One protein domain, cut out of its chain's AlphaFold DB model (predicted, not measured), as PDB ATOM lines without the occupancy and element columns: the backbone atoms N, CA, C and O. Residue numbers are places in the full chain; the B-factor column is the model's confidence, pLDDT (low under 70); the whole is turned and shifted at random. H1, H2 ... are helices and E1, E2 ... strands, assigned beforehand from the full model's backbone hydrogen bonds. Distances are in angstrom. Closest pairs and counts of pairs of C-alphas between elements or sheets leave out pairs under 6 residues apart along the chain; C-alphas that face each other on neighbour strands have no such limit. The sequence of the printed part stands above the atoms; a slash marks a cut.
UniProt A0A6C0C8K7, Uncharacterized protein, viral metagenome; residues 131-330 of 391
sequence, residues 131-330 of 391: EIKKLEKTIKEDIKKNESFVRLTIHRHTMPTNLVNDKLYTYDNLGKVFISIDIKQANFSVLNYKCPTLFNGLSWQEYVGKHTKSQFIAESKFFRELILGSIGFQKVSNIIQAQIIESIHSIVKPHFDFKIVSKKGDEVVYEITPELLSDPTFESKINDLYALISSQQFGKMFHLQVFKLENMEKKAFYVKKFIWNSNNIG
ATOM      1  N   GLU A 131     -22.192-106.539  34.674       95.31
ATOM      2  CA  GLU A 131     -23.296-107.157  33.946       95.31
ATOM      3  C   GLU A 131     -23.526-106.452  32.606       95.31
ATOM      4  O   GLU A 131     -23.561-107.107  31.569       95.31
ATOM      5  N   ILE A 132     -23.541-105.116  32.592       96.56
ATOM      6  CA  ILE A 132     -23.628-104.304  31.372       96.56
ATOM      7  C   ILE A 132     -22.518-104.677  30.386       96.56
ATOM      8  O   ILE A 132     -22.806-104.966  29.229       96.56
ATOM      9  N   LYS A 133     -21.250-104.713  30.825       95.88
ATOM     10  CA  LYS A 133     -20.110-105.033  29.942       95.88
ATOM     11  C   LYS A 133     -20.207-106.441  29.362       95.88
ATOM     12  O   LYS A 133     -19.912-106.655  28.186       95.88
ATOM     13  N   LYS A 134     -20.604-107.407  30.194       97.06
ATOM     14  CA  LYS A 134     -20.817-108.793  29.776       97.06
ATOM     15  C   LYS A 134     -21.925-108.866  28.726       97.06
ATOM     16  O   LYS A 134     -21.694-109.423  27.656       97.06
ATOM     17  N   LEU A 135     -23.083-108.267  29.001       97.56
ATOM     18  CA  LEU A 135     -24.220-108.257  28.082       97.56
ATOM     19  C   LEU A 135     -23.891-107.554  26.776       97.56
ATOM     20  O   LEU A 135     -24.232-108.053  25.707       97.56
ATOM     21  N   GLU A 136     -23.178-106.433  26.859       97.50
ATOM     22  CA  GLU A 136     -22.726-105.687  25.699       97.50
ATOM     23  C   GLU A 136     -21.919-106.572  24.755       97.50
ATOM     24  O   GLU A 136     -22.214-106.636  23.563       97.50
ATOM     25  N   LYS A 137     -20.939-107.305  25.286       97.31
ATOM     26  CA  LYS A 137     -20.145-108.243  24.495       97.31
ATOM     27  C   LYS A 137     -21.009-109.368  23.919       97.31
ATOM     28  O   LYS A 137     -20.993-109.585  22.708       97.31
ATOM     29  N   THR A 138     -21.772-110.058  24.767       97.31
ATOM     30  CA  THR A 138     -22.550-111.242  24.378       97.31
ATOM     31  C   THR A 138     -23.578-110.929  23.293       97.31
ATOM     32  O   THR A 138     -23.614-111.615  22.275       97.31
ATOM     33  N   ILE A 139     -24.372-109.870  23.465       97.69
ATOM     34  CA  ILE A 139     -25.436-109.521  22.517       97.69
ATOM     35  C   ILE A 139     -24.846-109.051  21.183       97.69
ATOM     36  O   ILE A 139     -25.341-109.413  20.116       97.69
ATOM     37  N   LYS A 140     -23.760-108.267  21.208       96.75
ATOM     38  CA  LYS A 140     -23.094-107.831  19.970       96.75
ATOM     39  C   LYS A 140     -22.580-109.005  19.155       96.75
ATOM     40  O   LYS A 140     -22.702-108.989  17.933       96.75
ATOM     41  N   GLU A 141     -21.962-109.979  19.816       95.94
ATOM     42  CA  GLU A 141     -21.453-111.178  19.156       95.94
ATOM     43  C   GLU A 141     -22.589-112.009  18.557       95.94
ATOM     44  O   GLU A 141     -22.444-112.486  17.434       95.94
ATOM     45  N   ASP A 142     -23.714-112.140  19.263       95.50
ATOM     46  CA  ASP A 142     -24.890-112.862  18.771       95.50
ATOM     47  C   ASP A 142     -25.478-112.202  17.513       95.50
ATOM     48  O   ASP A 142     -25.588-112.837  16.462       95.50
ATOM     49  N   ILE A 143     -25.726-110.885  17.557       96.00
ATOM     50  CA  ILE A 143     -26.264-110.143  16.406       96.00
ATOM     51  C   ILE A 143     -25.313-110.200  15.204       96.00
ATOM     52  O   ILE A 143     -25.749-110.423  14.074       96.00
ATOM     53  N   LYS A 144     -24.003-110.027  15.422       94.38
ATOM     54  CA  LYS A 144     -23.011-110.009  14.335       94.38
ATOM     55  C   LYS A 144     -22.814-111.364  13.655       94.38
ATOM     56  O   LYS A 144     -22.351-111.384  12.519       94.38
ATOM     57  N   LYS A 145     -23.142-112.474  14.321       94.56
ATOM     58  CA  LYS A 145     -23.077-113.823  13.734       94.56
ATOM     59  C   LYS A 145     -24.293-114.153  12.868       94.56
ATOM     60  O   LYS A 145     -24.238-115.100  12.089       94.56
ATOM     61  N   ASN A 146     -25.380-113.392  12.982       94.94
ATOM     62  CA  ASN A 146     -26.585-113.640  12.206       94.94
ATOM     63  C   ASN A 146     -26.380-113.298  10.720       94.94
ATOM     64  O   ASN A 146     -26.076-112.159  10.356       94.94
ATOM     65  N   GLU A 147     -26.609-114.274   9.842       94.06
ATOM     66  CA  GLU A 147     -26.388-114.106   8.403       94.06
ATOM     67  C   GLU A 147     -27.263-113.019   7.770       94.06
ATOM     68  O   GLU A 147     -26.805-112.308   6.875       94.06
ATOM     69  N   SER A 148     -28.521-112.879   8.199       94.00
ATOM     70  CA  SER A 148     -29.427-111.860   7.662       94.00
ATOM     71  C   SER A 148     -28.933-110.456   8.001       94.00
ATOM     72  O   SER A 148     -28.966-109.579   7.137       94.00
ATOM     73  N   PHE A 149     -28.396-110.255   9.208       95.06
ATOM     74  CA  PHE A 149     -27.772-108.993   9.603       95.06
ATOM     75  C   PHE A 149     -26.503-108.692   8.790       95.06
ATOM     76  O   PHE A 149     -26.333-107.577   8.285       95.06
ATOM     77  N   VAL A 150     -25.633-109.690   8.602       92.81
ATOM     78  CA  VAL A 150     -24.426-109.542   7.769       92.81
ATOM     79  C   VAL A 150     -24.813-109.147   6.345       92.81
ATOM     80  O   VAL A 150     -24.291-108.169   5.815       92.81
ATOM     81  N   ARG A 151     -25.795-109.830   5.743       92.44
ATOM     82  CA  ARG A 151     -26.317-109.463   4.419       92.44
ATOM     83  C   ARG A 151     -26.865-108.037   4.425       92.44
ATOM     84  O   ARG A 151     -26.495-107.251   3.561       92.44
ATOM     85  N   LEU A 152     -27.694-107.663   5.397       92.56
ATOM     86  CA  LEU A 152     -28.291-106.327   5.456       92.56
ATOM     87  C   LEU A 152     -27.238-105.208   5.474       92.56
ATOM     88  O   LEU A 152     -27.438-104.173   4.841       92.56
ATOM     89  N   THR A 153     -26.120-105.416   6.170       88.69
ATOM     90  CA  THR A 153     -25.074-104.397   6.346       88.69
ATOM     91  C   THR A 153     -24.119-104.257   5.159       88.69
ATOM     92  O   THR A 153     -23.591-103.166   4.955       88.69
ATOM     93  N   ILE A 154     -23.926-105.302   4.343       87.69
ATOM     94  CA  ILE A 154     -23.088-105.228   3.129       87.69
ATOM     95  C   ILE A 154     -23.821-104.636   1.917       87.69
ATOM     96  O   ILE A 154     -23.178-104.122   0.999       87.69
ATOM     97  N   HIS A 155     -25.156-104.711   1.882       87.38
ATOM     98  CA  HIS A 155     -25.932-104.167   0.769       87.38
ATOM     99  C   HIS A 155     -25.908-102.636   0.787       87.38
ATOM    100  O   HIS A 155     -25.962-101.997   1.839       87.38
ATOM    101  N   ARG A 156     -25.847-102.029  -0.403       86.00
ATOM    102  CA  ARG A 156     -25.985-100.578  -0.540       86.00
ATOM    103  C   ARG A 156     -27.443-100.185  -0.351       86.00
ATOM    104  O   ARG A 156     -28.328-100.751  -0.985       86.00
ATOM    105  N   HIS A 157     -27.660 -99.173   0.480       88.12
ATOM    106  CA  HIS A 157     -28.970 -98.583   0.734       88.12
ATOM    107  C   HIS A 157     -28.968 -97.135   0.260       88.12
ATOM    108  O   HIS A 157     -28.007 -96.401   0.506       88.12
ATOM    109  N   THR A 158     -30.047 -96.725  -0.400       89.00
ATOM    110  CA  THR A 158     -30.196 -95.374  -0.947       89.00
ATOM    111  C   THR A 158     -31.190 -94.585  -0.107       89.00
ATOM    112  O   THR A 158     -32.288 -95.069   0.182       89.00
ATOM    113  N   MET A 159     -30.797 -93.371   0.279       86.19
ATOM    114  CA  MET A 159     -31.688 -92.427   0.952       86.19
ATOM    115  C   MET A 159     -32.823 -91.994   0.015       86.19
ATOM    116  O   MET A 159     -32.554 -91.706  -1.153       86.19
ATOM    117  N   PRO A 160     -34.065 -91.884   0.511       84.12
ATOM    118  CA  PRO A 160     -35.134 -91.213  -0.218       84.12
ATOM    119  C   PRO A 160     -34.776 -89.750  -0.517       84.12
ATOM    120  O   PRO A 160     -34.127 -89.086   0.291       84.12
ATOM    121  N   THR A 161     -35.225 -89.234  -1.662       79.50
ATOM    122  CA  THR A 161     -34.932 -87.861  -2.116       79.50
ATOM    123  C   THR A 161     -35.860 -86.805  -1.514       79.50
ATOM    124  O   THR A 161     -35.498 -85.635  -1.456       79.50
ATOM    125  N   ASN A 162     -37.044 -87.200  -1.044       76.94
ATOM    126  CA  ASN A 162     -38.134 -86.283  -0.696       76.94
ATOM    127  C   ASN A 162     -38.179 -85.950   0.805       76.94
ATOM    128  O   ASN A 162     -39.242 -86.037   1.418       76.94
ATOM    129  N   LEU A 163     -37.044 -85.616   1.421       78.75
ATOM    130  CA  LEU A 163     -37.000 -85.238   2.840       78.75
ATOM    131  C   LEU A 163     -37.521 -83.810   3.047       78.75
ATOM    132  O   LEU A 163     -37.176 -82.908   2.287       78.75
ATOM    133  N   VAL A 164     -38.302 -83.599   4.108       81.75
ATOM    134  CA  VAL A 164     -38.795 -82.274   4.519       81.75
ATOM    135  C   VAL A 164     -38.231 -81.987   5.904       81.75
ATOM    136  O   VAL A 164     -38.464 -82.755   6.836       81.75
ATOM    137  N   ASN A 165     -37.443 -80.921   6.034       74.06
ATOM    138  CA  ASN A 165     -36.639 -80.648   7.229       74.06
ATOM    139  C   ASN A 165     -37.033 -79.323   7.904       74.06
ATOM    140  O   ASN A 165     -36.164 -78.644   8.461       74.06
ATOM    141  N   ASP A 166     -38.316 -78.949   7.858       79.62
ATOM    142  CA  ASP A 166     -38.781 -77.773   8.593       79.62
ATOM    143  C   ASP A 166     -38.782 -78.049  10.100       79.62
ATOM    144  O   ASP A 166     -38.914 -79.179  10.584       79.62
ATOM    145  N   LYS A 167     -38.582 -76.984  10.876       86.19
ATOM    146  CA  LYS A 167     -38.495 -77.073  12.331       86.19
ATOM    147  C   LYS A 167     -39.905 -77.119  12.923       86.19
ATOM    148  O   LYS A 167     -40.626 -76.131  12.868       86.19
ATOM    149  N   LEU A 168     -40.262 -78.239  13.555       92.50
ATOM    150  CA  LEU A 168     -41.521 -78.372  14.300       92.50
ATOM    151  C   LEU A 168     -41.580 -77.422  15.511       92.50
ATOM    152  O   LEU A 168     -42.589 -76.763  15.735       92.50
ATOM    153  N   TYR A 169     -40.493 -77.337  16.282       93.38
ATOM    154  CA  TYR A 169     -40.428 -76.557  17.522       93.38
ATOM    155  C   TYR A 169     -40.019 -75.105  17.253       93.38
ATOM    156  O   TYR A 169     -38.854 -74.731  17.411       93.38
ATOM    157  N   THR A 170     -40.982 -74.299  16.811       92.75
ATOM    158  CA  THR A 170     -40.826 -72.867  16.520       92.75
ATOM    159  C   THR A 170     -42.021 -72.071  17.039       92.75
ATOM    160  O   THR A 170     -43.093 -72.628  17.285       92.75
ATOM    161  N   TYR A 171     -41.848 -70.753  17.174       90.62
ATOM    162  CA  TYR A 171     -42.934 -69.846  17.557       90.62
ATOM    163  C   TYR A 171     -44.095 -69.848  16.546       90.62
ATOM    164  O   TYR A 171     -45.251 -69.816  16.958       90.62
ATOM    165  N   ASP A 172     -43.808 -69.997  15.249       92.31
ATOM    166  CA  ASP A 172     -44.821 -70.043  14.178       92.31
ATOM    167  C   ASP A 172     -45.744 -71.269  14.254       92.31
ATOM    168  O   ASP A 172     -46.796 -71.316  13.611       92.31
ATOM    169  N   ASN A 173     -45.338 -72.286  15.016       94.69
ATOM    170  CA  ASN A 173     -46.083 -73.524  15.195       94.69
ATOM    171  C   ASN A 173     -46.865 -73.580  16.512       94.69
ATOM    172  O   ASN A 173     -47.523 -74.585  16.788       94.69
ATOM    173  N   LEU A 174     -46.830 -72.522  17.325       94.69
ATOM    174  CA  LEU A 174     -47.558 -72.482  18.589       94.69
ATOM    175  C   LEU A 174     -49.070 -72.438  18.381       94.69
ATOM    176  O   LEU A 174     -49.586 -71.765  17.496       94.69
ATOM    177  N   GLY A 175     -49.786 -73.179  19.225       94.44
ATOM    178  CA  GLY A 175     -51.241 -73.297  19.183       94.44
ATOM    179  C   GLY A 175     -51.764 -74.240  18.100       94.44
ATOM    180  O   GLY A 175     -52.912 -74.673  18.201       94.44
ATOM    181  N   LYS A 176     -50.934 -74.604  17.115       96.06
ATOM    182  CA  LYS A 176     -51.294 -75.541  16.050       96.06
ATOM    183  C   LYS A 176     -51.380 -76.975  16.561       96.06
ATOM    184  O   LYS A 176     -50.774 -77.343  17.574       96.06
ATOM    185  N   VAL A 177     -52.133 -77.780  15.819       96.88
ATOM    186  CA  VAL A 177     -52.339 -79.203  16.081       96.88
ATOM    187  C   VAL A 177     -51.671 -80.019  14.987       96.88
ATOM    188  O   VAL A 177     -51.720 -79.665  13.810       96.88
ATOM    189  N   PHE A 178     -51.037 -81.114  15.387       97.50
ATOM    190  CA  PHE A 178     -50.242 -81.955  14.509       97.50
ATOM    191  C   PHE A 178     -50.584 -83.431  14.681       97.50
ATOM    192  O   PHE A 178     -50.952 -83.861  15.775       97.50
ATOM    193  N   ILE A 179     -50.388 -84.201  13.613       97.50
ATOM    194  CA  ILE A 179     -50.347 -85.667  13.634       97.50
ATOM    195  C   ILE A 179     -48.891 -86.075  13.468       97.50
ATOM    196  O   ILE A 179     -48.288 -85.762  12.447       97.50
ATOM    197  N   SER A 180     -48.339 -86.788  14.440       97.31
ATOM    198  CA  SER A 180     -47.062 -87.489  14.315       97.31
ATOM    199  C   SER A 180     -47.309 -88.977  14.106       97.31
ATOM    200  O   SER A 180     -48.084 -89.594  14.842       97.31
ATOM    201  N   ILE A 181     -46.655 -89.534  13.090       97.38
ATOM    202  CA  ILE A 181     -46.545 -90.972  12.865       97.38
ATOM    203  C   ILE A 181     -45.066 -91.329  12.978       97.38
ATOM    204  O   ILE A 181     -44.260 -90.907  12.147       97.38
ATOM    205  N   ASP A 182     -44.729 -92.120  13.993       96.69
ATOM    206  CA  ASP A 182     -43.344 -92.382  14.385       96.69
ATOM    207  C   ASP A 182     -43.106 -93.877  14.648       96.69
ATOM    208  O   ASP A 182     -43.963 -94.596  15.191       96.69
ATOM    209  N   ILE A 183     -41.942 -94.374  14.224       96.62
ATOM    210  CA  ILE A 183     -41.548 -95.771  14.407       96.62
ATOM    211  C   ILE A 183     -41.160 -96.023  15.877       96.62
ATOM    212  O   ILE A 183     -40.078 -95.673  16.348       96.62
ATOM    213  N   LYS A 184     -41.987 -96.798  16.588       94.25
ATOM    214  CA  LYS A 184     -41.696 -97.321  17.932       94.25
ATOM    215  C   LYS A 184     -40.342 -98.025  17.936       94.25
ATOM    216  O   LYS A 184     -40.144 -98.975  17.184       94.25
ATOM    217  N   GLN A 185     -39.433 -97.617  18.824       94.06
ATOM    218  CA  GLN A 185     -38.095 -98.217  18.956       94.06
ATOM    219  C   GLN A 185     -37.385 -98.375  17.594       94.06
ATOM    220  O   GLN A 185     -36.943 -99.471  17.250       94.06
ATOM    221  N   ALA A 186     -37.315 -97.292  16.813       93.69
ATOM    222  CA  ALA A 186     -36.971 -97.305  15.391       93.69
ATOM    223  C   ALA A 186     -35.791 -98.210  15.002       93.69
ATOM    224  O   ALA A 186     -35.902 -99.010  14.072       93.69
ATOM    225  N   ASN A 187     -34.683 -98.155  15.747       93.56
ATOM    226  CA  ASN A 187     -33.520 -99.005  15.493       93.56
ATOM    227  C   ASN A 187     -33.835-100.509  15.581       93.56
ATOM    228  O   ASN A 187     -33.511-101.265  14.668       93.56
ATOM    229  N   PHE A 188     -34.498-100.950  16.641       95.81
ATOM    230  CA  PHE A 188     -34.863-102.346  16.829       95.81
ATOM    231  C   PHE A 188     -35.959-102.785  15.862       95.81
ATOM    232  O   PHE A 188     -35.805-103.807  15.199       95.81
ATOM    233  N   SER A 189     -37.030-102.004  15.729       95.31
ATOM    234  CA  SER A 189     -38.184-102.395  14.914       95.31
ATOM    235  C   SER A 189     -37.814-102.551  13.441       95.31
ATOM    236  O   SER A 189     -38.226-103.515  12.797       95.31
ATOM    237  N   VAL A 190     -36.966-101.664  12.912       94.44
ATOM    238  CA  VAL A 190     -36.464-101.778  11.538       94.44
ATOM    239  C   VAL A 190     -35.539-102.978  11.359       94.44
ATOM    240  O   VAL A 190     -35.640-103.679  10.350       94.44
ATOM    241  N   LEU A 191     -34.658-103.244  12.326       94.94
ATOM    242  CA  LEU A 191     -33.787-104.414  12.265       94.94
ATOM    243  C   LEU A 191     -34.596-105.713  12.316       94.94
ATOM    244  O   LEU A 191     -34.365-106.601  11.505       94.94
ATOM    245  N   ASN A 192     -35.581-105.801  13.210       94.38
ATOM    246  CA  ASN A 192     -36.460-106.960  13.323       94.38
ATOM    247  C   ASN A 192     -37.283-107.174  12.042       94.38
ATOM    248  O   ASN A 192     -37.395-108.294  11.560       94.38
ATOM    249  N   TYR A 193     -37.785-106.099  11.428       93.25
ATOM    250  CA  TYR A 193     -38.503-106.181  10.153       93.25
ATOM    251  C   TYR A 193     -37.625-106.714   9.010       93.25
ATOM    252  O   TYR A 193     -38.076-107.529   8.205       93.25
ATOM    253  N   LYS A 194     -36.362-106.278   8.925       92.88
ATOM    254  CA  LYS A 194     -35.434-106.708   7.864       92.88
ATOM    255  C   LYS A 194     -34.717-108.027   8.160       92.88
ATOM    256  O   LYS A 194     -34.219-108.665   7.235       92.88
ATOM    257  N   CYS A 195     -34.648-108.433   9.422       94.31
ATOM    258  CA  CYS A 195     -33.989-109.651   9.886       94.31
ATOM    259  C   CYS A 195     -34.882-110.387  10.906       94.31
ATOM    260  O   CYS A 195     -34.504-110.500  12.072       94.31
ATOM    261  N   PRO A 196     -36.056-110.913  10.506       89.81
ATOM    262  CA  PRO A 196     -37.036-111.474  11.447       89.81
ATOM    263  C   PRO A 196     -36.522-112.697  12.227       89.81
ATOM    264  O   PRO A 196     -36.937-112.940  13.360       89.81
ATOM    265  N   THR A 197     -35.577-113.447  11.656       91.75
ATOM    266  CA  THR A 197     -34.930-114.604  12.298       91.75
ATOM    267  C   THR A 197     -33.895-114.215  13.353       91.75
ATOM    268  O   THR A 197     -33.501-115.060  14.151       91.75
ATOM    269  N   LEU A 198     -33.441-112.955  13.387       94.56
ATOM    270  CA  LEU A 198     -32.457-112.500  14.373       94.56
ATOM    271  C   LEU A 198     -33.046-112.519  15.785       94.56
ATOM    272  O   LEU A 198     -32.430-113.041  16.709       94.56
ATOM    273  N   PHE A 199     -34.261-111.993  15.942       93.75
ATOM    274  CA  PHE A 199     -34.935-111.930  17.240       93.75
ATOM    275  C   PHE A 199     -35.999-113.017  17.417       93.75
ATOM    276  O   PHE A 199     -36.495-113.203  18.525       93.75
ATOM    277  N   ASN A 200     -36.328-113.767  16.356       89.81
ATOM    278  CA  ASN A 200     -37.336-114.834  16.366       89.81
ATOM    279  C   ASN A 200     -38.693-114.364  16.919       89.81
ATOM    280  O   ASN A 200     -39.320-115.048  17.724       89.81
ATOM    281  N   GLY A 201     -39.120-113.165  16.518       89.62
ATOM    282  CA  GLY A 201     -40.393-112.571  16.939       89.62
ATOM    283  C   GLY A 201     -40.420-111.996  18.359       89.62
ATOM    284  O   GLY A 201     -41.446-111.449  18.750       89.62
ATOM    285  N   LEU A 202     -39.321-112.073  19.112       94.75
ATOM    286  CA  LEU A 202     -39.228-111.492  20.451       94.75
ATOM    287  C   LEU A 202     -39.102-109.974  20.393       94.75
ATOM    288  O   LEU A 202     -38.478-109.431  19.481       94.75
ATOM    289  N   SER A 203     -39.636-109.295  21.404       94.75
ATOM    290  CA  SER A 203     -39.311-107.901  21.699       94.75
ATOM    291  C   SER A 203     -37.844-107.746  22.112       94.75
ATOM    292  O   SER A 203     -37.168-108.710  22.481       94.75
ATOM    293  N   TRP A 204     -37.347-106.507  22.097       96.31
ATOM    294  CA  TRP A 204     -36.001-106.205  22.581       96.31
ATOM    295  C   TRP A 204     -35.792-106.695  24.020       96.31
ATOM    296  O   TRP A 204     -34.789-107.336  24.319       96.31
ATOM    297  N   GLN A 205     -36.760-106.426  24.895       96.81
ATOM    298  CA  GLN A 205     -36.701-106.782  26.309       96.81
ATOM    299  C   GLN A 205     -36.628-108.300  26.503       96.81
ATOM    300  O   GLN A 205     -35.778-108.781  27.250       96.81
ATOM    301  N   GLU A 206     -37.469-109.061  25.800       97.31
ATOM    302  CA  GLU A 206     -37.457-110.528  25.857       97.31
ATOM    303  C   GLU A 206     -36.158-111.112  25.296       97.31
ATOM    304  O   GLU A 206     -35.612-112.064  25.850       97.31
ATOM    305  N   TYR A 207     -35.636-110.529  24.214       97.44
ATOM    306  CA  TYR A 207     -34.365-110.943  23.634       97.44
ATOM    307  C   TYR A 207     -33.195-110.705  24.601       97.44
ATOM    308  O   TYR A 207     -32.433-111.633  24.867       97.44
ATOM    309  N   VAL A 208     -33.088-109.514  25.205       97.81
ATOM    310  CA  VAL A 208     -32.062-109.224  26.227       97.81
ATOM    311  C   VAL A 208     -32.240-110.108  27.465       97.81
ATOM    312  O   VAL A 208     -31.250-110.601  28.008       97.81
ATOM    313  N   GLY A 209     -33.483-110.377  27.871       97.00
ATOM    314  CA  GLY A 209     -33.822-111.228  29.017       97.00
ATOM    315  C   GLY A 209     -33.334-112.677  28.903       97.00
ATOM    316  O   GLY A 209     -33.192-113.361  29.913       97.00
ATOM    317  N   LYS A 210     -32.978-113.154  27.702       96.38
ATOM    318  CA  LYS A 210     -32.291-114.450  27.535       96.38
ATOM    319  C   LYS A 210     -30.867-114.455  28.093       96.38
ATOM    320  O   LYS A 210     -30.326-115.521  28.379       96.38
ATOM    321  N   HIS A 211     -30.249-113.284  28.213       96.44
ATOM    322  CA  HIS A 211     -28.844-113.130  28.577       96.44
ATOM    323  C   HIS A 211     -28.644-112.593  30.001       96.44
ATOM    324  O   HIS A 211     -27.544-112.722  30.541       96.44
ATOM    325  N   THR A 212     -29.683-112.022  30.618       96.25
ATOM    326  CA  THR A 212     -29.632-111.453  31.972       96.25
ATOM    327  C   THR A 212     -30.933-111.648  32.739       96.25
ATOM    328  O   THR A 212     -32.006-111.753  32.156       96.25
ATOM    329  N   LYS A 213     -30.832-111.629  34.071       95.00
ATOM    330  CA  LYS A 213     -31.986-111.510  34.974       95.00
ATOM    331  C   LYS A 213     -32.343-110.054  35.291       95.00
ATOM    332  O   LYS A 213     -33.345-109.828  35.957       95.00
ATOM    333  N   SER A 214     -31.527-109.090  34.853       97.31
ATOM    334  CA  SER A 214     -31.777-107.667  35.068       97.31
ATOM    335  C   SER A 214     -32.872-107.167  34.131       97.31
ATOM    336  O   SER A 214     -32.640-106.925  32.942       97.31
ATOM    337  N   GLN A 215     -34.067-106.974  34.678       97.81
ATOM    338  CA  GLN A 215     -35.159-106.313  33.980       97.81
ATOM    339  C   GLN A 215     -34.831-104.830  33.767       97.81
ATOM    340  O   GLN A 215     -35.165-104.283  32.717       97.81
ATOM    341  N   PHE A 216     -34.103-104.197  34.697       98.00
ATOM    342  CA  PHE A 216     -33.673-102.803  34.551       98.00
ATOM    343  C   PHE A 216     -32.830-102.578  33.283       98.00
ATOM    344  O   PHE A 216     -33.115-101.663  32.506       98.00
ATOM    345  N   ILE A 217     -31.823-103.426  33.028       97.81
ATOM    346  CA  ILE A 217     -31.000-103.332  31.810       97.81
ATOM    347  C   ILE A 217     -31.825-103.696  30.568       97.81
ATOM    348  O   ILE A 217     -31.718-103.018  29.545       97.81
ATOM    349  N   ALA A 218     -32.663-104.738  30.642       97.75
ATOM    350  CA  ALA A 218     -33.474-105.184  29.508       97.75
ATOM    351  C   ALA A 218     -34.466-104.110  29.026       97.75
ATOM    352  O   ALA A 218     -34.641-103.929  27.820       97.75
ATOM    353  N   GLU A 219     -35.071-103.359  29.949       96.69
ATOM    354  CA  GLU A 219     -35.993-102.255  29.652       96.69
ATOM    355  C   GLU A 219     -35.290-100.966  29.187       96.69
ATOM    356  O   GLU A 219     -35.946-100.053  28.679       96.69
ATOM    357  N   SER A 220     -33.964-100.876  29.321       97.44
ATOM    358  CA  SER A 220     -33.212 -99.651  29.049       97.44
ATOM    359  C   SER A 220     -33.176 -99.292  27.558       97.44
ATOM    360  O   SER A 220     -32.545 -99.962  26.731       97.44
ATOM    361  N   LYS A 221     -33.784 -98.146  27.215       95.94
ATOM    362  CA  LYS A 221     -33.658 -97.520  25.886       95.94
ATOM    363  C   LYS A 221     -32.197 -97.202  25.556       95.94
ATOM    364  O   LYS A 221     -31.763 -97.486  24.442       95.94
ATOM    365  N   PHE A 222     -31.456 -96.655  26.522       97.00
ATOM    366  CA  PHE A 222     -30.043 -96.322  26.350       97.00
ATOM    367  C   PHE A 222     -29.217 -97.565  26.013       97.00
ATOM    368  O   PHE A 222     -28.450 -97.546  25.054       97.00
ATOM    369  N   PHE A 223     -29.418 -98.671  26.739       97.62
ATOM    370  CA  PHE A 223     -28.710 -99.917  26.449       97.62
ATOM    371  C   PHE A 223     -29.001-100.417  25.029       97.62
ATOM    372  O   PHE A 223     -28.073-100.740  24.291       97.62
ATOM    373  N   ARG A 224     -30.268-100.399  24.589       96.81
ATOM    374  CA  ARG A 224     -30.636-100.751  23.206       96.81
ATOM    375  C   ARG A 224     -29.882 -99.923  22.171       96.81
ATOM    376  O   ARG A 224     -29.318-100.473  21.225       96.81
ATOM    377  N   GLU A 225     -29.878 -98.608  22.345       94.69
ATOM    378  CA  GLU A 225     -29.201 -97.676  21.441       94.69
ATOM    379  C   GLU A 225     -27.684 -97.870  21.449       94.69
ATOM    380  O   GLU A 225     -27.072 -97.897  20.382       94.69
ATOM    381  N   LEU A 226     -27.091 -98.108  22.621       95.44
ATOM    382  CA  LEU A 226     -25.674 -98.423  22.766       95.44
ATOM    383  C   LEU A 226     -25.299 -99.675  21.961       95.44
ATOM    384  O   LEU A 226     -24.339 -99.647  21.184       95.44
ATOM    385  N   ILE A 227     -26.054-100.767  22.106       96.56
ATOM    386  CA  ILE A 227     -25.797-102.016  21.379       96.56
ATOM    387  C   ILE A 227     -25.961-101.817  19.875       96.56
ATOM    388  O   ILE A 227     -25.024-102.074  19.118       96.56
ATOM    389  N   LEU A 228     -27.121-101.330  19.434       94.31
ATOM    390  CA  LEU A 228     -27.434-101.223  18.007       94.31
ATOM    391  C   LEU A 228     -26.580-100.161  17.293       94.31
ATOM    392  O   LEU A 228     -26.223-100.335  16.127       94.31
ATOM    393  N   GLY A 229     -26.178 -99.098  17.991       92.12
ATOM    394  CA  GLY A 229     -25.253 -98.098  17.461       92.12
ATOM    395  C   GLY A 229     -23.845 -98.660  17.255       92.12
ATOM    396  O   GLY A 229     -23.242 -98.492  16.195       92.12
ATOM    397  N   SER A 230     -23.330 -99.402  18.235       92.06
ATOM    398  CA  SER A 230     -21.946 -99.900  18.227       92.06
ATOM    399  C   SER A 230     -21.703-101.141  17.357       92.06
ATOM    400  O   SER A 230     -20.550-101.465  17.060       92.06
ATOM    401  N   ILE A 231     -22.752-101.825  16.889       92.12
ATOM    402  CA  ILE A 231     -22.632-102.847  15.831       92.12
ATOM    403  C   ILE A 231     -22.589-102.247  14.414       92.12
ATOM    404  O   ILE A 231     -22.521-103.000  13.448       92.12
ATOM    405  N   GLY A 232     -22.614-100.916  14.275       83.69
ATOM    406  CA  GLY A 232     -22.535-100.230  12.981       83.69
ATOM    407  C   GLY A 232     -23.857-100.176  12.210       83.69
ATOM    408  O   GLY A 232     -23.871 -99.796  11.042       83.69
ATOM    409  N   PHE A 233     -24.982-100.521  12.847       89.88
ATOM    410  CA  PHE A 233     -26.290-100.541  12.193       89.88
ATOM    411  C   PHE A 233     -26.892 -99.141  11.991       89.88
ATOM    412  O   PHE A 233     -27.744 -98.969  11.125       89.88
ATOM    413  N   GLN A 234     -26.433 -98.119  12.723       88.94
ATOM    414  CA  GLN A 234     -27.057 -96.788  12.752       88.94
ATOM    415  C   GLN A 234     -27.292 -96.174  11.363       88.94
ATOM    416  O   GLN A 234     -28.391 -95.710  11.066       88.94
ATOM    417  N   LYS A 235     -26.276 -96.183  10.489       87.06
ATOM    418  CA  LYS A 235     -26.379 -95.572   9.153       87.06
ATOM    419  C   LYS A 235     -27.419 -96.284   8.286       87.06
ATOM    420  O   LYS A 235     -28.232 -95.629   7.644       87.06
ATOM    421  N   VAL A 236     -27.387 -97.615   8.289       91.56
ATOM    422  CA  VAL A 236     -28.333 -98.460   7.548       91.56
ATOM    423  C   VAL A 236     -29.744 -98.293   8.113       91.56
ATOM    424  O   VAL A 236     -30.692 -98.118   7.352       91.56
ATOM    425  N   SER A 237     -29.872 -98.250   9.440       93.19
ATOM    426  CA  SER A 237     -31.137 -98.026  10.137       93.19
ATOM    427  C   SER A 237     -31.798 -96.720   9.707       93.19
ATOM    428  O   SER A 237     -32.937 -96.756   9.258       93.19
ATOM    429  N   ASN A 238     -31.073 -95.596   9.736       92.44
ATOM    430  CA  ASN A 238     -31.611 -94.285   9.352       92.44
ATOM    431  C   ASN A 238     -32.143 -94.266   7.907       92.44
ATOM    432  O   ASN A 238     -33.168 -93.643   7.634       92.44
ATOM    433  N   ILE A 239     -31.462 -94.956   6.981       93.50
ATOM    434  CA  ILE A 239     -31.902 -95.048   5.580       93.50
ATOM    435  C   ILE A 239     -33.213 -95.829   5.480       93.50
ATOM    436  O   ILE A 239     -34.157 -95.380   4.832       93.50
ATOM    437  N   ILE A 240     -33.287 -96.987   6.136       94.25
ATOM    438  CA  ILE A 240     -34.466 -97.852   6.065       94.25
ATOM    439  C   ILE A 240     -35.660 -97.220   6.798       94.25
ATOM    440  O   ILE A 240     -36.784 -97.327   6.313       94.25
ATOM    441  N   GLN A 241     -35.435 -96.528   7.920       95.06
ATOM    442  CA  GLN A 241     -36.465 -95.739   8.607       95.06
ATOM    443  C   GLN A 241     -37.077 -94.707   7.651       95.06
ATOM    444  O   GLN A 241     -38.291 -94.701   7.463       95.06
ATOM    445  N   ALA A 242     -36.239 -93.934   6.951       94.06
ATOM    446  CA  ALA A 242     -36.712 -92.938   5.992       94.06
ATOM    447  C   ALA A 242     -37.508 -93.569   4.833       94.06
ATOM    448  O   ALA A 242     -38.515 -93.013   4.404       94.06
ATOM    449  N   GLN A 243     -37.092 -94.741   4.336       93.56
ATOM    450  CA  GLN A 243     -37.835 -95.481   3.305       93.56
ATOM    451  C   GLN A 243     -39.213 -95.935   3.802       93.56
ATOM    452  O   GLN A 243     -40.206 -95.788   3.094       93.56
ATOM    453  N   ILE A 244     -39.277 -96.463   5.025       94.81
ATOM    454  CA  ILE A 244     -40.520 -96.903   5.663       94.81
ATOM    455  C   ILE A 244     -41.466 -95.709   5.891       94.81
ATOM    456  O   ILE A 244     -42.661 -95.813   5.612       94.81
ATOM    457  N   ILE A 245     -40.937 -94.561   6.319       95.12
ATOM    458  CA  ILE A 245     -41.709 -93.322   6.469       95.12
ATOM    459  C   ILE A 245     -42.221 -92.801   5.121       95.12
ATOM    460  O   ILE A 245     -43.368 -92.363   5.035       95.12
ATOM    461  N   GLU A 246     -41.434 -92.903   4.048       93.75
ATOM    462  CA  GLU A 246     -41.899 -92.562   2.697       93.75
ATOM    463  C   GLU A 246     -43.053 -93.468   2.244       93.75
ATOM    464  O   GLU A 246     -44.030 -92.991   1.658       93.75
ATOM    465  N   SER A 247     -42.976 -94.770   2.546       93.69
ATOM    466  CA  SER A 247     -44.069 -95.712   2.278       93.69
ATOM    467  C   SER A 247     -45.333 -95.347   3.058       93.69
ATOM    468  O   SER A 247     -46.406 -95.295   2.464       93.69
ATOM    469  N   ILE A 248     -45.220 -95.021   4.351       94.56
ATOM    470  CA  ILE A 248     -46.355 -94.527   5.148       94.56
ATOM    471  C   ILE A 248     -46.950 -93.268   4.539       94.56
ATOM    472  O   ILE A 248     -48.162 -93.188   4.362       94.56
ATOM    473  N   HIS A 249     -46.118 -92.292   4.189       93.62
ATOM    474  CA  HIS A 249     -46.603 -91.058   3.591       93.62
ATOM    475  C   HIS A 249     -47.376 -91.324   2.290       93.62
ATOM    476  O   HIS A 249     -48.456 -90.769   2.090       93.62
ATOM    477  N   SER A 250     -46.871 -92.231   1.451       93.31
ATOM    478  CA  SER A 250     -47.526 -92.642   0.202       93.31
ATOM    479  C   SER A 250     -48.864 -93.353   0.428       93.31
ATOM    480  O   SER A 250     -49.745 -93.261  -0.420       93.31
ATOM    481  N   ILE A 251     -49.027 -94.034   1.566       94.38
ATOM    482  CA  ILE A 251     -50.284 -94.676   1.978       94.38
ATOM    483  C   ILE A 251     -51.270 -93.649   2.539       94.38
ATOM    484  O   ILE A 251     -52.456 -93.749   2.274       94.38
ATOM    485  N   VAL A 252     -50.808 -92.655   3.301       93.75
ATOM    486  CA  VAL A 252     -51.683 -91.657   3.945       93.75
ATOM    487  C   VAL A 252     -52.199 -90.620   2.944       93.75
ATOM    488  O   VAL A 252     -53.385 -90.296   2.944       93.75
ATOM    489  N   LYS A 253     -51.325 -90.120   2.064       91.75
ATOM    490  CA  LYS A 253     -51.605 -88.994   1.157       91.75
ATOM    491  C   LYS A 253     -52.861 -89.149   0.271       91.75
ATOM    492  O   LYS A 253     -53.546 -88.152   0.084       91.75
ATOM    493  N   PRO A 254     -53.202 -90.330  -0.284       91.88
ATOM    494  CA  PRO A 254     -54.406 -90.485  -1.108       91.88
ATOM    495  C   PRO A 254     -55.722 -90.376  -0.330       91.88
ATOM    496  O   PRO A 254     -56.758 -90.107  -0.928       91.88
ATOM    497  N   HIS A 255     -55.690 -90.619   0.982       88.06
ATOM    498  CA  HIS A 255     -56.880 -90.639   1.833       88.06
ATOM    499  C   HIS A 255     -57.047 -89.351   2.640       88.06
ATOM    500  O   HIS A 255     -58.155 -89.033   3.065       88.06
ATOM    501  N   PHE A 256     -55.953 -88.616   2.849       85.88
ATOM    502  CA  PHE A 256     -55.925 -87.443   3.708       85.88
ATOM    503  C   PHE A 256     -55.093 -86.327   3.079       85.88
ATOM    504  O   PHE A 256     -53.905 -86.502   2.798       85.88
ATOM    505  N   ASP A 257     -55.708 -85.156   2.911       83.94
ATOM    506  CA  ASP A 257     -55.037 -83.953   2.417       83.94
ATOM    507  C   ASP A 257     -54.365 -83.196   3.566       83.94
ATOM    508  O   ASP A 257     -54.822 -82.156   4.038       83.94
ATOM    509  N   PHE A 258     -53.300 -83.792   4.098       88.38
ATOM    510  CA  PHE A 258     -52.537 -83.196   5.182       88.38
ATOM    511  C   PHE A 258     -51.289 -82.482   4.674       88.38
ATOM    512  O   PHE A 258     -50.479 -83.042   3.929       88.38
ATOM    513  N   LYS A 259     -51.053 -81.273   5.186       89.94
ATOM    514  CA  LYS A 259     -49.805 -80.549   4.952       89.94
ATOM    515  C   LYS A 259     -48.675 -81.184   5.764       89.94
ATOM    516  O   LYS A 259     -48.731 -81.224   6.990       89.94
ATOM    517  N   ILE A 260     -47.626 -81.644   5.087       92.75
ATOM    518  CA  ILE A 260     -46.408 -82.135   5.746       92.75
ATOM    519  C   ILE A 260     -45.669 -80.951   6.369       92.75
ATOM    520  O   ILE A 260     -45.383 -79.970   5.688       92.75
ATOM    521  N   VAL A 261     -45.324 -81.077   7.646       93.88
ATOM    522  CA  VAL A 261     -44.489 -80.120   8.387       93.88
ATOM    523  C   VAL A 261     -43.071 -80.649   8.502       93.88
ATOM    524  O   VAL A 261     -42.111 -79.929   8.298       93.88
ATOM    525  N   SER A 262     -42.914 -81.930   8.817       93.50
ATOM    526  CA  SER A 262     -41.601 -82.558   8.929       93.50
ATOM    527  C   SER A 262     -41.694 -83.983   8.419       93.50
ATOM    528  O   SER A 262     -42.683 -84.668   8.661       93.50
ATOM    529  N   LYS A 263     -40.672 -84.440   7.703       92.00
ATOM    530  CA  LYS A 263     -40.546 -85.834   7.281       92.00
ATOM    531  C   LYS A 263     -39.073 -86.201   7.279       92.00
ATOM    532  O   LYS A 263     -38.343 -85.878   6.335       92.00
ATOM    533  N   LYS A 264     -38.634 -86.843   8.361       85.25
ATOM    534  CA  LYS A 264     -37.220 -87.107   8.615       85.25
ATOM    535  C   LYS A 264     -37.032 -88.341   9.486       85.25
ATOM    536  O   LYS A 264     -37.600 -88.434  10.563       85.25
ATOM    537  N   GLY A 265     -36.121 -89.212   9.053       88.56
ATOM    538  CA  GLY A 265     -35.709 -90.373   9.836       88.56
ATOM    539  C   GLY A 265     -36.876 -91.325  10.057       88.56
ATOM    540  O   GLY A 265     -37.371 -91.917   9.104       88.56
ATOM    541  N   ASP A 266     -37.276 -91.457  11.311       94.44
ATOM    542  CA  ASP A 266     -38.314 -92.337  11.832       94.44
ATOM    543  C   ASP A 266     -39.668 -91.658  12.068       94.44
ATOM    544  O   ASP A 266     -40.590 -92.340  12.509       94.44
ATOM    545  N   GLU A 267     -39.819 -90.372  11.732       95.69
ATOM    546  CA  GLU A 267     -41.049 -89.606  11.967       95.69
ATOM    547  C   GLU A 267     -41.519 -88.848  10.712       95.69
ATOM    548  O   GLU A 267     -40.739 -88.230   9.970       95.69
ATOM    549  N   VAL A 268     -42.838 -88.839  10.509       96.06
ATOM    550  CA  VAL A 268     -43.533 -87.854   9.672       96.06
ATOM    551  C   VAL A 268     -44.566 -87.105  10.505       96.06
ATOM    552  O   VAL A 268     -45.340 -87.705  11.249       96.06
ATOM    553  N   VAL A 269     -44.572 -85.781  10.362       97.06
ATOM    554  CA  VAL A 269     -45.455 -84.862  11.073       97.06
ATOM    555  C   VAL A 269     -46.276 -84.066  10.074       97.06
ATOM    556  O   VAL A 269     -45.729 -83.430   9.167       97.06
ATOM    557  N   TYR A 270     -47.582 -84.063  10.288       96.19
ATOM    558  CA  TYR A 270     -48.560 -83.324   9.511       96.19
ATOM    559  C   TYR A 270     -49.215 -82.225  10.345       96.19
ATOM    560  O   TYR A 270     -49.461 -82.427  11.532       96.19
ATOM    561  N   GLU A 271     -49.528 -81.087   9.730       95.25
ATOM    562  CA  GLU A 271     -50.368 -80.031  10.309       95.25
ATOM    563  C   GLU A 271     -51.847 -80.374  10.091       95.25
ATOM    564  O   GLU A 271     -52.247 -80.726   8.979       95.25
ATOM    565  N   ILE A 272     -52.653 -80.265  11.148       92.31
ATOM    566  CA  ILE A 272     -54.114 -80.366  11.075       92.31
ATOM    567  C   ILE A 272     -54.692 -78.967  10.888       92.31
ATOM    568  O   ILE A 272     -54.347 -78.041  11.624       92.31
ATOM    569  N   THR A 273     -55.607 -78.827   9.929       90.56
ATOM    570  CA  THR A 273     -56.312 -77.566   9.715       90.56
ATOM    571  C   THR A 273     -57.400 -77.341  10.776       90.56
ATOM    572  O   THR A 273     -57.966 -78.311  11.297       90.56
ATOM    573  N   PRO A 274     -57.735 -76.081  11.108       89.00
ATOM    574  CA  PRO A 274     -58.818 -75.772  12.044       89.00
ATOM    575  C   PRO A 274     -60.171 -76.379  11.645       89.00
ATOM    576  O   PRO A 274     -60.946 -76.770  12.520       89.00
ATOM    577  N   GLU A 275     -60.446 -76.495  10.344       90.06
ATOM    578  CA  GLU A 275     -61.685 -77.070   9.810       90.06
ATOM    579  C   GLU A 275     -61.787 -78.559  10.141       90.06
ATOM    580  O   GLU A 275     -62.822 -79.008  10.625       90.06
ATOM    581  N   LEU A 276     -60.701 -79.316   9.941       88.50
ATOM    582  CA  LEU A 276     -60.669 -80.733  10.291       88.50
ATOM    583  C   LEU A 276     -60.747 -80.936  11.806       88.50
ATOM    584  O   LEU A 276     -61.420 -81.856  12.259       88.50
ATOM    585  N   LEU A 277     -60.079 -80.085  12.588       88.94
ATOM    586  CA  LEU A 277     -60.122 -80.157  14.050       88.94
ATOM    587  C   LEU A 277     -61.531 -79.898  14.608       88.94
ATOM    588  O   LEU A 277     -61.891 -80.452  15.642       88.94
ATOM    589  N   SER A 278     -62.313 -79.060  13.927       91.50
ATOM    590  CA  SER A 278     -63.685 -78.709  14.320       91.50
ATOM    591  C   SER A 278     -64.736 -79.688  13.781       91.50
ATOM    592  O   SER A 278     -65.920 -79.542  14.081       91.50
ATOM    593  N   ASP A 279     -64.328 -80.673  12.976       91.12
ATOM    594  CA  ASP A 279     -65.220 -81.678  12.410       91.12
ATOM    595  C   ASP A 279     -65.748 -82.615  13.517       91.12
ATOM    596  O   ASP A 279     -64.947 -83.252  14.208       91.12
ATOM    597  N   PRO A 280     -67.076 -82.785  13.678       93.44
ATOM    598  CA  PRO A 280     -67.645 -83.718  14.655       93.44
ATOM    599  C   PRO A 280     -67.185 -85.175  14.482       93.44
ATOM    600  O   PRO A 280     -67.272 -85.969  15.414       93.44
ATOM    601  N   THR A 281     -66.698 -85.539  13.292       93.25
ATOM    602  CA  THR A 281     -66.167 -86.867  12.957       93.25
ATOM    603  C   THR A 281     -64.647 -86.971  13.097       93.25
ATOM    604  O   THR A 281     -64.080 -88.012  12.759       93.25
ATOM    605  N   PHE A 282     -63.973 -85.929  13.602       91.50
ATOM    606  CA  PHE A 282     -62.513 -85.859  13.720       91.50
ATOM    607  C   PHE A 282     -61.907 -87.120  14.347       91.50
ATOM    608  O   PHE A 282     -61.026 -87.742  13.758       91.50
ATOM    609  N   GLU A 283     -62.416 -87.545  15.504       91.12
ATOM    610  CA  GLU A 283     -61.891 -88.723  16.200       91.12
ATOM    611  C   GLU A 283     -62.056 -90.009  15.374       91.12
ATOM    612  O   GLU A 283     -61.125 -90.809  15.292       91.12
ATOM    613  N   SER A 284     -63.191 -90.177  14.684       92.62
ATOM    614  CA  SER A 284     -63.404 -91.304  13.765       92.62
ATOM    615  C   SER A 284     -62.379 -91.294  12.635       92.62
ATOM    616  O   SER A 284     -61.771 -92.322  12.362       92.62
ATOM    617  N   LYS A 285     -62.111 -90.129  12.032       93.38
ATOM    618  CA  LYS A 285     -61.111 -89.990  10.961       93.38
ATOM    619  C   LYS A 285     -59.698 -90.336  11.435       93.38
ATOM    620  O   LYS A 285     -58.937 -90.958  10.696       93.38
ATOM    621  N   ILE A 286     -59.342 -89.961  12.666       94.25
ATOM    622  CA  ILE A 286     -58.058 -90.346  13.272       94.25
ATOM    623  C   ILE A 286     -58.002 -91.858  13.534       94.25
ATOM    624  O   ILE A 286     -56.973 -92.485  13.270       94.25
ATOM    625  N   ASN A 287     -59.100 -92.467  13.989       93.75
ATOM    626  CA  ASN A 287     -59.183 -93.917  14.167       93.75
ATOM    627  C   ASN A 287     -59.073 -94.669  12.828       93.75
ATOM    628  O   ASN A 287     -58.349 -95.662  12.753       93.75
ATOM    629  N   ASP A 288     -59.703 -94.167  11.764       94.25
ATOM    630  CA  ASP A 288     -59.608 -94.727  10.411       94.25
ATOM    631  C   ASP A 288     -58.175 -94.639   9.869       94.25
ATOM    632  O   ASP A 288     -57.649 -95.612   9.323       94.25
ATOM    633  N   LEU A 289     -57.494 -93.508  10.086       95.31
ATOM    634  CA  LEU A 289     -56.074 -93.344   9.765       95.31
ATOM    635  C   LEU A 289     -55.205 -94.359  10.520       95.31
ATOM    636  O   LEU A 289     -54.337 -95.006   9.927       95.31
ATOM    637  N   TYR A 290     -55.439 -94.528  11.822       95.69
ATOM    638  CA  TYR A 290     -54.713 -95.512  12.619       95.69
ATOM    639  C   TYR A 290     -54.972 -96.945  12.140       95.69
ATOM    640  O   TYR A 290     -54.026 -97.733  12.053       95.69
ATOM    641  N   ALA A 291     -56.211 -97.288  11.778       94.94
ATOM    642  CA  ALA A 291     -56.565 -98.592  11.222       94.94
ATOM    643  C   ALA A 291     -55.895 -98.836   9.857       94.94
ATOM    644  O   ALA A 291     -55.313 -99.904   9.637       94.94
ATOM    645  N   LEU A 292     -55.889 -97.827   8.978       95.88
ATOM    646  CA  LEU A 292     -55.204 -97.864   7.685       95.88
ATOM    647  C   LEU A 292     -53.713 -98.181   7.856       95.88
ATOM    648  O   LEU A 292     -53.204 -99.090   7.200       95.88
ATOM    649  N   ILE A 293     -53.028 -97.488   8.771       95.19
ATOM    650  CA  ILE A 293     -51.606 -97.721   9.069       95.19
ATOM    651  C   ILE A 293     -51.402 -99.098   9.708       95.19
ATOM    652  O   ILE A 293     -50.507 -99.841   9.308       95.19
ATOM    653  N   SER A 294     -52.239 -99.462  10.680       94.19
ATOM    654  CA  SER A 294     -52.108-100.708  11.444       94.19
ATOM    655  C   SER A 294     -52.324-101.961  10.594       94.19
ATOM    656  O   SER A 294     -51.751-103.006  10.902       94.19
ATOM    657  N   SER A 295     -53.113-101.861   9.519       94.62
ATOM    658  CA  SER A 295     -53.355-102.959   8.573       94.62
ATOM    659  C   SER A 295     -52.158-103.286   7.667       94.62
ATOM    660  O   SER A 295     -52.135-104.341   7.035       94.62
ATOM    661  N   GLN A 296     -51.141-102.420   7.618       94.00
ATOM    662  CA  GLN A 296     -49.945-102.639   6.805       94.00
ATOM    663  C   GLN A 296     -49.025-103.695   7.430       94.00
ATOM    664  O   GLN A 296     -48.992-103.874   8.647       94.00
ATOM    665  N   GLN A 297     -48.185-104.340   6.613       89.00
ATOM    666  CA  GLN A 297     -47.236-105.368   7.077       89.00
ATOM    667  C   GLN A 297     -46.326-104.876   8.222       89.00
ATOM    668  O   GLN A 297     -45.997-105.629   9.134       89.00
ATOM    669  N   PHE A 298     -45.934-103.602   8.181       88.50
ATOM    670  CA  PHE A 298     -45.119-102.932   9.197       88.50
ATOM    671  C   PHE A 298     -45.951-102.078  10.171       88.50
ATOM    672  O   PHE A 298     -45.388-101.382  11.009       88.50
ATOM    673  N   GLY A 299     -47.285-102.106  10.078       87.69
ATOM    674  CA  GLY A 299     -48.190-101.197  10.791       87.69
ATOM    675  C   GLY A 299     -48.010-101.212  12.307       87.69
ATOM    676  O   GLY A 299     -47.998-100.166  12.952       87.69
ATOM    677  N   LYS A 300     -47.733-102.393  12.876       89.44
ATOM    678  CA  LYS A 300     -47.469-102.577  14.316       89.44
ATOM    679  C   LYS A 300     -46.235-101.819  14.826       89.44
ATOM    680  O   LYS A 300     -46.119-101.603  16.032       89.44
ATOM    681  N   MET A 301     -45.325-101.419  13.935       93.69
ATOM    682  CA  MET A 301     -44.124-100.656  14.283       93.69
ATOM    683  C   MET A 301     -44.433 -99.195  14.607       93.69
ATOM    684  O   MET A 301     -43.587 -98.528  15.186       93.69
ATOM    685  N   PHE A 302     -45.613 -98.687  14.258       95.44
ATOM    686  CA  PHE A 302     -45.930 -97.272  14.395       95.44
ATOM    687  C   PHE A 302     -46.675 -96.953  15.679       95.44
ATOM    688  O   PHE A 302     -47.481 -97.745  16.179       95.44
ATOM    689  N   HIS A 303     -46.408 -95.762  16.202       94.75
ATOM    690  CA  HIS A 303     -47.340 -95.045  17.052       94.75
ATOM    691  C   HIS A 303     -47.861 -93.821  16.304       94.75
ATOM    692  O   HIS A 303     -47.147 -93.227  15.495       94.75
ATOM    693  N   LEU A 304     -49.114 -93.474  16.579       96.25
ATOM    694  CA  LEU A 304     -49.747 -92.270  16.068       96.25
ATOM    695  C   LEU A 304     -50.111 -91.375  17.251       96.25
ATOM    696  O   LEU A 304     -50.657 -91.835  18.257       96.25
ATOM    697  N   GLN A 305     -49.767 -90.099  17.146       97.25
ATOM    698  CA  GLN A 305     -50.046 -89.087  18.157       97.25
ATOM    699  C   GLN A 305     -50.646 -87.861  17.494       97.25
ATOM    700  O   GLN A 305     -50.043 -87.274  16.601       97.25
ATOM    701  N   VAL A 306     -51.797 -87.430  17.991       96.75
ATOM    702  CA  VAL A 306     -52.353 -86.112  17.703       96.75
ATOM    703  C   VAL A 306     -52.040 -85.220  18.889       96.75
ATOM    704  O   VAL A 306     -52.410 -85.549  20.018       96.75
ATOM    705  N   PHE A 307     -51.368 -84.098  18.663       97.62
ATOM    706  CA  PHE A 307     -50.996 -83.189  19.741       97.62
ATOM    707  C   PHE A 307     -51.112 -81.724  19.346       97.62
ATOM    708  O   PHE A 307     -50.836 -81.341  18.213       97.62
ATOM    709  N   LYS A 308     -51.456 -80.892  20.326       97.38
ATOM    710  CA  LYS A 308     -51.311 -79.441  20.252       97.38
ATOM    711  C   LYS A 308     -49.928 -79.043  20.755       97.38
ATOM    712  O   LYS A 308     -49.486 -79.551  21.788       97.38
ATOM    713  N   LEU A 309     -49.252 -78.144  20.045       97.50
ATOM    714  CA  LEU A 309     -47.966 -77.600  20.478       97.50
ATOM    715  C   LEU A 309     -48.169 -76.292  21.251       97.50
ATOM    716  O   LEU A 309     -48.762 -75.343  20.743       97.50
ATOM    717  N   GLU A 310     -47.642 -76.222  22.467       95.94
ATOM    718  CA  GLU A 310     -47.669 -75.019  23.305       95.94
ATOM    719  C   GLU A 310     -46.257 -74.661  23.781       95.94
ATOM    720  O   GLU A 310     -45.375 -75.522  23.816       95.94
ATOM    721  N   ASN A 311     -46.025 -73.397  24.142       93.56
ATOM    722  CA  ASN A 311     -44.759 -72.951  24.722       93.56
ATOM    723  C   ASN A 311     -44.865 -72.798  26.245       93.56
ATOM    724  O   ASN A 311     -45.938 -72.532  26.784       93.56
ATOM    725  N   MET A 312     -43.724 -72.868  26.926       89.56
ATOM    726  CA  MET A 312     -43.592 -72.473  28.329       89.56
ATOM    727  C   MET A 312     -42.941 -71.087  28.428       89.56
ATOM    728  O   MET A 312     -41.743 -70.934  28.214       89.56
ATOM    729  N   GLU A 313     -43.759 -70.069  28.716       79.62
ATOM    730  CA  GLU A 313     -43.366 -68.698  29.102       79.62
ATOM    731  C   GLU A 313     -42.237 -68.032  28.299       79.62
ATOM    732  O   GLU A 313     -41.173 -67.732  28.833       79.62
ATOM    733  N   LYS A 314     -42.465 -67.775  27.003       75.31
ATOM    734  CA  LYS A 314     -41.531 -67.084  26.085       75.31
ATOM    735  C   LYS A 314     -40.097 -67.652  26.056       75.31
ATOM    736  O   LYS A 314     -39.199 -67.035  25.489       75.31
ATOM    737  N   LYS A 315     -39.863 -68.832  26.636       87.62
ATOM    738  CA  LYS A 315     -38.645 -69.622  26.456       87.62
ATOM    739  C   LYS A 315     -38.864 -70.569  25.279       87.62
ATOM    740  O   LYS A 315     -39.995 -70.950  24.980       87.62
ATOM    741  N   ALA A 316     -37.777 -71.014  24.651       91.31
ATOM    742  CA  ALA A 316     -37.803 -72.033  23.594       91.31
ATOM    743  C   ALA A 316     -38.058 -73.453  24.154       91.31
ATOM    744  O   ALA A 316     -37.403 -74.419  23.764       91.31
ATOM    745  N   PHE A 317     -38.978 -73.560  25.112       95.38
ATOM    746  CA  PHE A 317     -39.407 -74.777  25.783       95.38
ATOM    747  C   PHE A 317     -40.839 -75.063  25.356       95.38
ATOM    748  O   PHE A 317     -41.683 -74.164  25.385       95.38
ATOM    749  N   TYR A 318     -41.125 -76.307  24.992       96.25
ATOM    750  CA  TYR A 318     -42.400 -76.668  24.387       96.25
ATOM    751  C   TYR A 318     -43.052 -77.846  25.101       96.25
ATOM    752  O   TYR A 318     -42.379 -78.704  25.678       96.25
ATOM    753  N   VAL A 319     -44.377 -77.898  25.015       97.12
ATOM    754  CA  VAL A 319     -45.206 -79.001  25.498       97.12
ATOM    755  C   VAL A 319     -46.035 -79.509  24.329       97.12
ATOM    756  O   VAL A 319     -46.789 -78.748  23.721       97.12
ATOM    757  N   LYS A 320     -45.915 -80.800  24.015       97.50
ATOM    758  CA  LYS A 320     -46.931 -81.509  23.238       97.50
ATOM    759  C   LYS A 320     -48.056 -81.876  24.199       97.50
ATOM    760  O   LYS A 320     -47.800 -82.601  25.152       97.50
ATOM    761  N   LYS A 321     -49.274 -81.390  23.970       97.12
ATOM    762  CA  LYS A 321     -50.481 -81.845  24.676       97.12
ATOM    763  C   LYS A 321     -51.237 -82.814  23.780       97.12
ATOM    764  O   LYS A 321     -51.710 -82.408  22.721       97.12
ATOM    765  N   PHE A 322     -51.310 -84.081  24.172       95.75
ATOM    766  CA  PHE A 322     -51.953 -85.124  23.384       95.75
ATOM    767  C   PHE A 322     -53.474 -84.955  23.400       95.75
ATOM    768  O   PHE A 322     -54.092 -84.860  24.454       95.75
ATOM    769  N   ILE A 323     -54.058 -84.922  22.205       94.19
ATOM    770  CA  ILE A 323     -55.505 -84.953  21.962       94.19
ATOM    771  C   ILE A 323     -55.936 -86.401  21.711       94.19
ATOM    772  O   ILE A 323     -56.974 -86.840  22.188       94.19
ATOM    773  N   TRP A 324     -55.105 -87.155  20.989       93.12
ATOM    774  CA  TRP A 324     -55.301 -88.572  20.706       93.12
ATOM    775  C   TRP A 324     -53.938 -89.267  20.683       93.12
ATOM    776  O   TRP A 324     -52.953 -88.699  20.207       93.12
ATOM    777  N   ASN A 325     -53.848 -90.489  21.206       92.69
ATOM    778  CA  ASN A 325     -52.588 -91.227  21.280       92.69
ATOM    779  C   ASN A 325     -52.844 -92.730  21.164       92.69
ATOM    780  O   ASN A 325     -53.547 -93.307  21.994       92.69
ATOM    781  N   SER A 326     -52.211 -93.381  20.184       91.88
ATOM    782  CA  SER A 326     -52.393 -94.815  19.935       91.88
ATOM    783  C   SER A 326     -51.980 -95.692  21.119       91.88
ATOM    784  O   SER A 326     -52.434 -96.825  21.236       91.88
ATOM    785  N   ASN A 327     -51.110 -95.188  21.999       85.38
ATOM    786  CA  ASN A 327     -50.684 -95.912  23.196       85.38
ATOM    787  C   ASN A 327     -51.746 -95.913  24.311       85.38
ATOM    788  O   ASN A 327     -51.608 -96.687  25.251       85.38
ATOM    789  N   ASN A 328     -52.790 -95.082  24.201       83.94
ATOM    790  CA  ASN A 328     -53.852 -94.944  25.205       83.94
ATOM    791  C   ASN A 328     -55.158 -95.645  24.790       83.94
ATOM    792  O   ASN A 328     -56.158 -95.557  25.502       83.94
ATOM    793  N   ILE A 329     -55.195 -96.305  23.627       80.00
ATOM    794  CA  ILE A 329     -56.423 -96.930  23.123       80.00
ATOM    795  C   ILE A 329     -56.892 -98.005  24.112       80.00
ATOM    796  O   ILE A 329     -56.164 -98.946  24.418       80.00
ATOM    797  N   GLY A 330     -58.132 -97.867  24.589       72.00
ATOM    798  CA  GLY A 330     -58.763 -98.829  25.494       72.00
ATOM    799  C   GLY A 330     -58.347 -98.706  26.963       72.00
ATOM    800  O   GLY A 330     -58.619 -99.619  27.739       72.00
TER     801      GLY A 330
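What this domain is: This is residues 131 to 330 of the 391 residues of an uncharacterized protein of viral metagenome (UniProt A0A6C0C8K7). Two lobes lie end to end along the longest axis: a cluster of helices, H1 to H7, and a strongly twisted sheet of five strands with H8 and H10 over one face. H8, the longest helix, reaches from the helical lobe along the sheet, and H9 lies at the far end of the sheet lobe. The printed part has 200 residues, with ten named helices and five named strands in the order H1 H2 E1 H3 H4 H5 H6 H7 H8 E2 E3 H9 H10 E4 E5. The sheet runs E2 E3 E1 E4 E5, all antiparallel, and the class is mixed. The whole is compact, with a radius of gyration of the C-alphas of 18.8 A and spans of 54 by 36 by 33 A.

How they stand to each other: H1, residues 131 to 145, only just touches H7, residues 221 to 230, with 3 pairs of C-alphas within 8 A, made by residues 136 to 140 of H1 alone; the closest are Glu 136 and Ile 227, 6.4 A. H2, residues 147 to 154, only just touches H4, residues 196 to 199, with 3 such pairs; the closest C-alphas are those of Ser 148 and Leu 198, 7.4 A. E1, residues 177 to 183, has antiparallel neighbours E3, residues 267 to 272 (N 270 and O 179, 2.8 A), and E4, residues 302 to 311 (N 180 and O 305, 2.8 A). H3, residues 186 to 194, touches H8, residues 234 to 252, about perpendicular at 81 degrees; the closest C-alphas are those of Asn 187 and Ser 237, 5.9 A, and H8 does so with residues 234 to 241 alone. H5, residues 204 to 209, touches H6, residues 215 to 219; the closest C-alphas are those of Gln 205 and Ala 218, 4.8 A. H8 is on the sheet at a height of 6.4 A, over E3, along the strands at 15 degrees to E3 on the local plane. E2, residues 259 to 264, makes a hairpin with E3; N 269 and O 262 are 2.8 A apart, within hydrogen-bond range. H9, residues 274 to 277, is not on the sheet. H10, residues 282 to 294, is on the same face as H8, a two-layer arrangement with helices on one face, at a height of 9.8 A. E3, H9 H10 and E4 make a split strand-helix-strand unit, E1 between its strands, with a right-handed crossover. E4 and E5, residues 318 to 325, make a hairpin; N 308 and O 321 are 2.8 A apart. In H1, H2, H3, H5, H6, H7, H8 and H10 every O i to N i+4 pair is within hydrogen-bond range; H4 and H9 are too short for one.

Where its parts are: H1 begins at C-alpha 131 (-23.296, -107.157, 33.946) and is 21.3 A long. H8 measures 26.7 A, H10 18.3 A and E4 26.4 A. E5, 18.0 A, ends at C-alpha 325 (-52.588, -91.227, 21.280).

The domain as a whole: The C-alphas farthest apart, those of Lys 134 and Glu 275, are 55.5 A apart. The link from H2 to E1, 22 residues, is long; its residues 164 to 165 pair antiparallel with residues 262 to 263 of E2. The printed part has no cut, and no printed residue is under 70 in pLDDT.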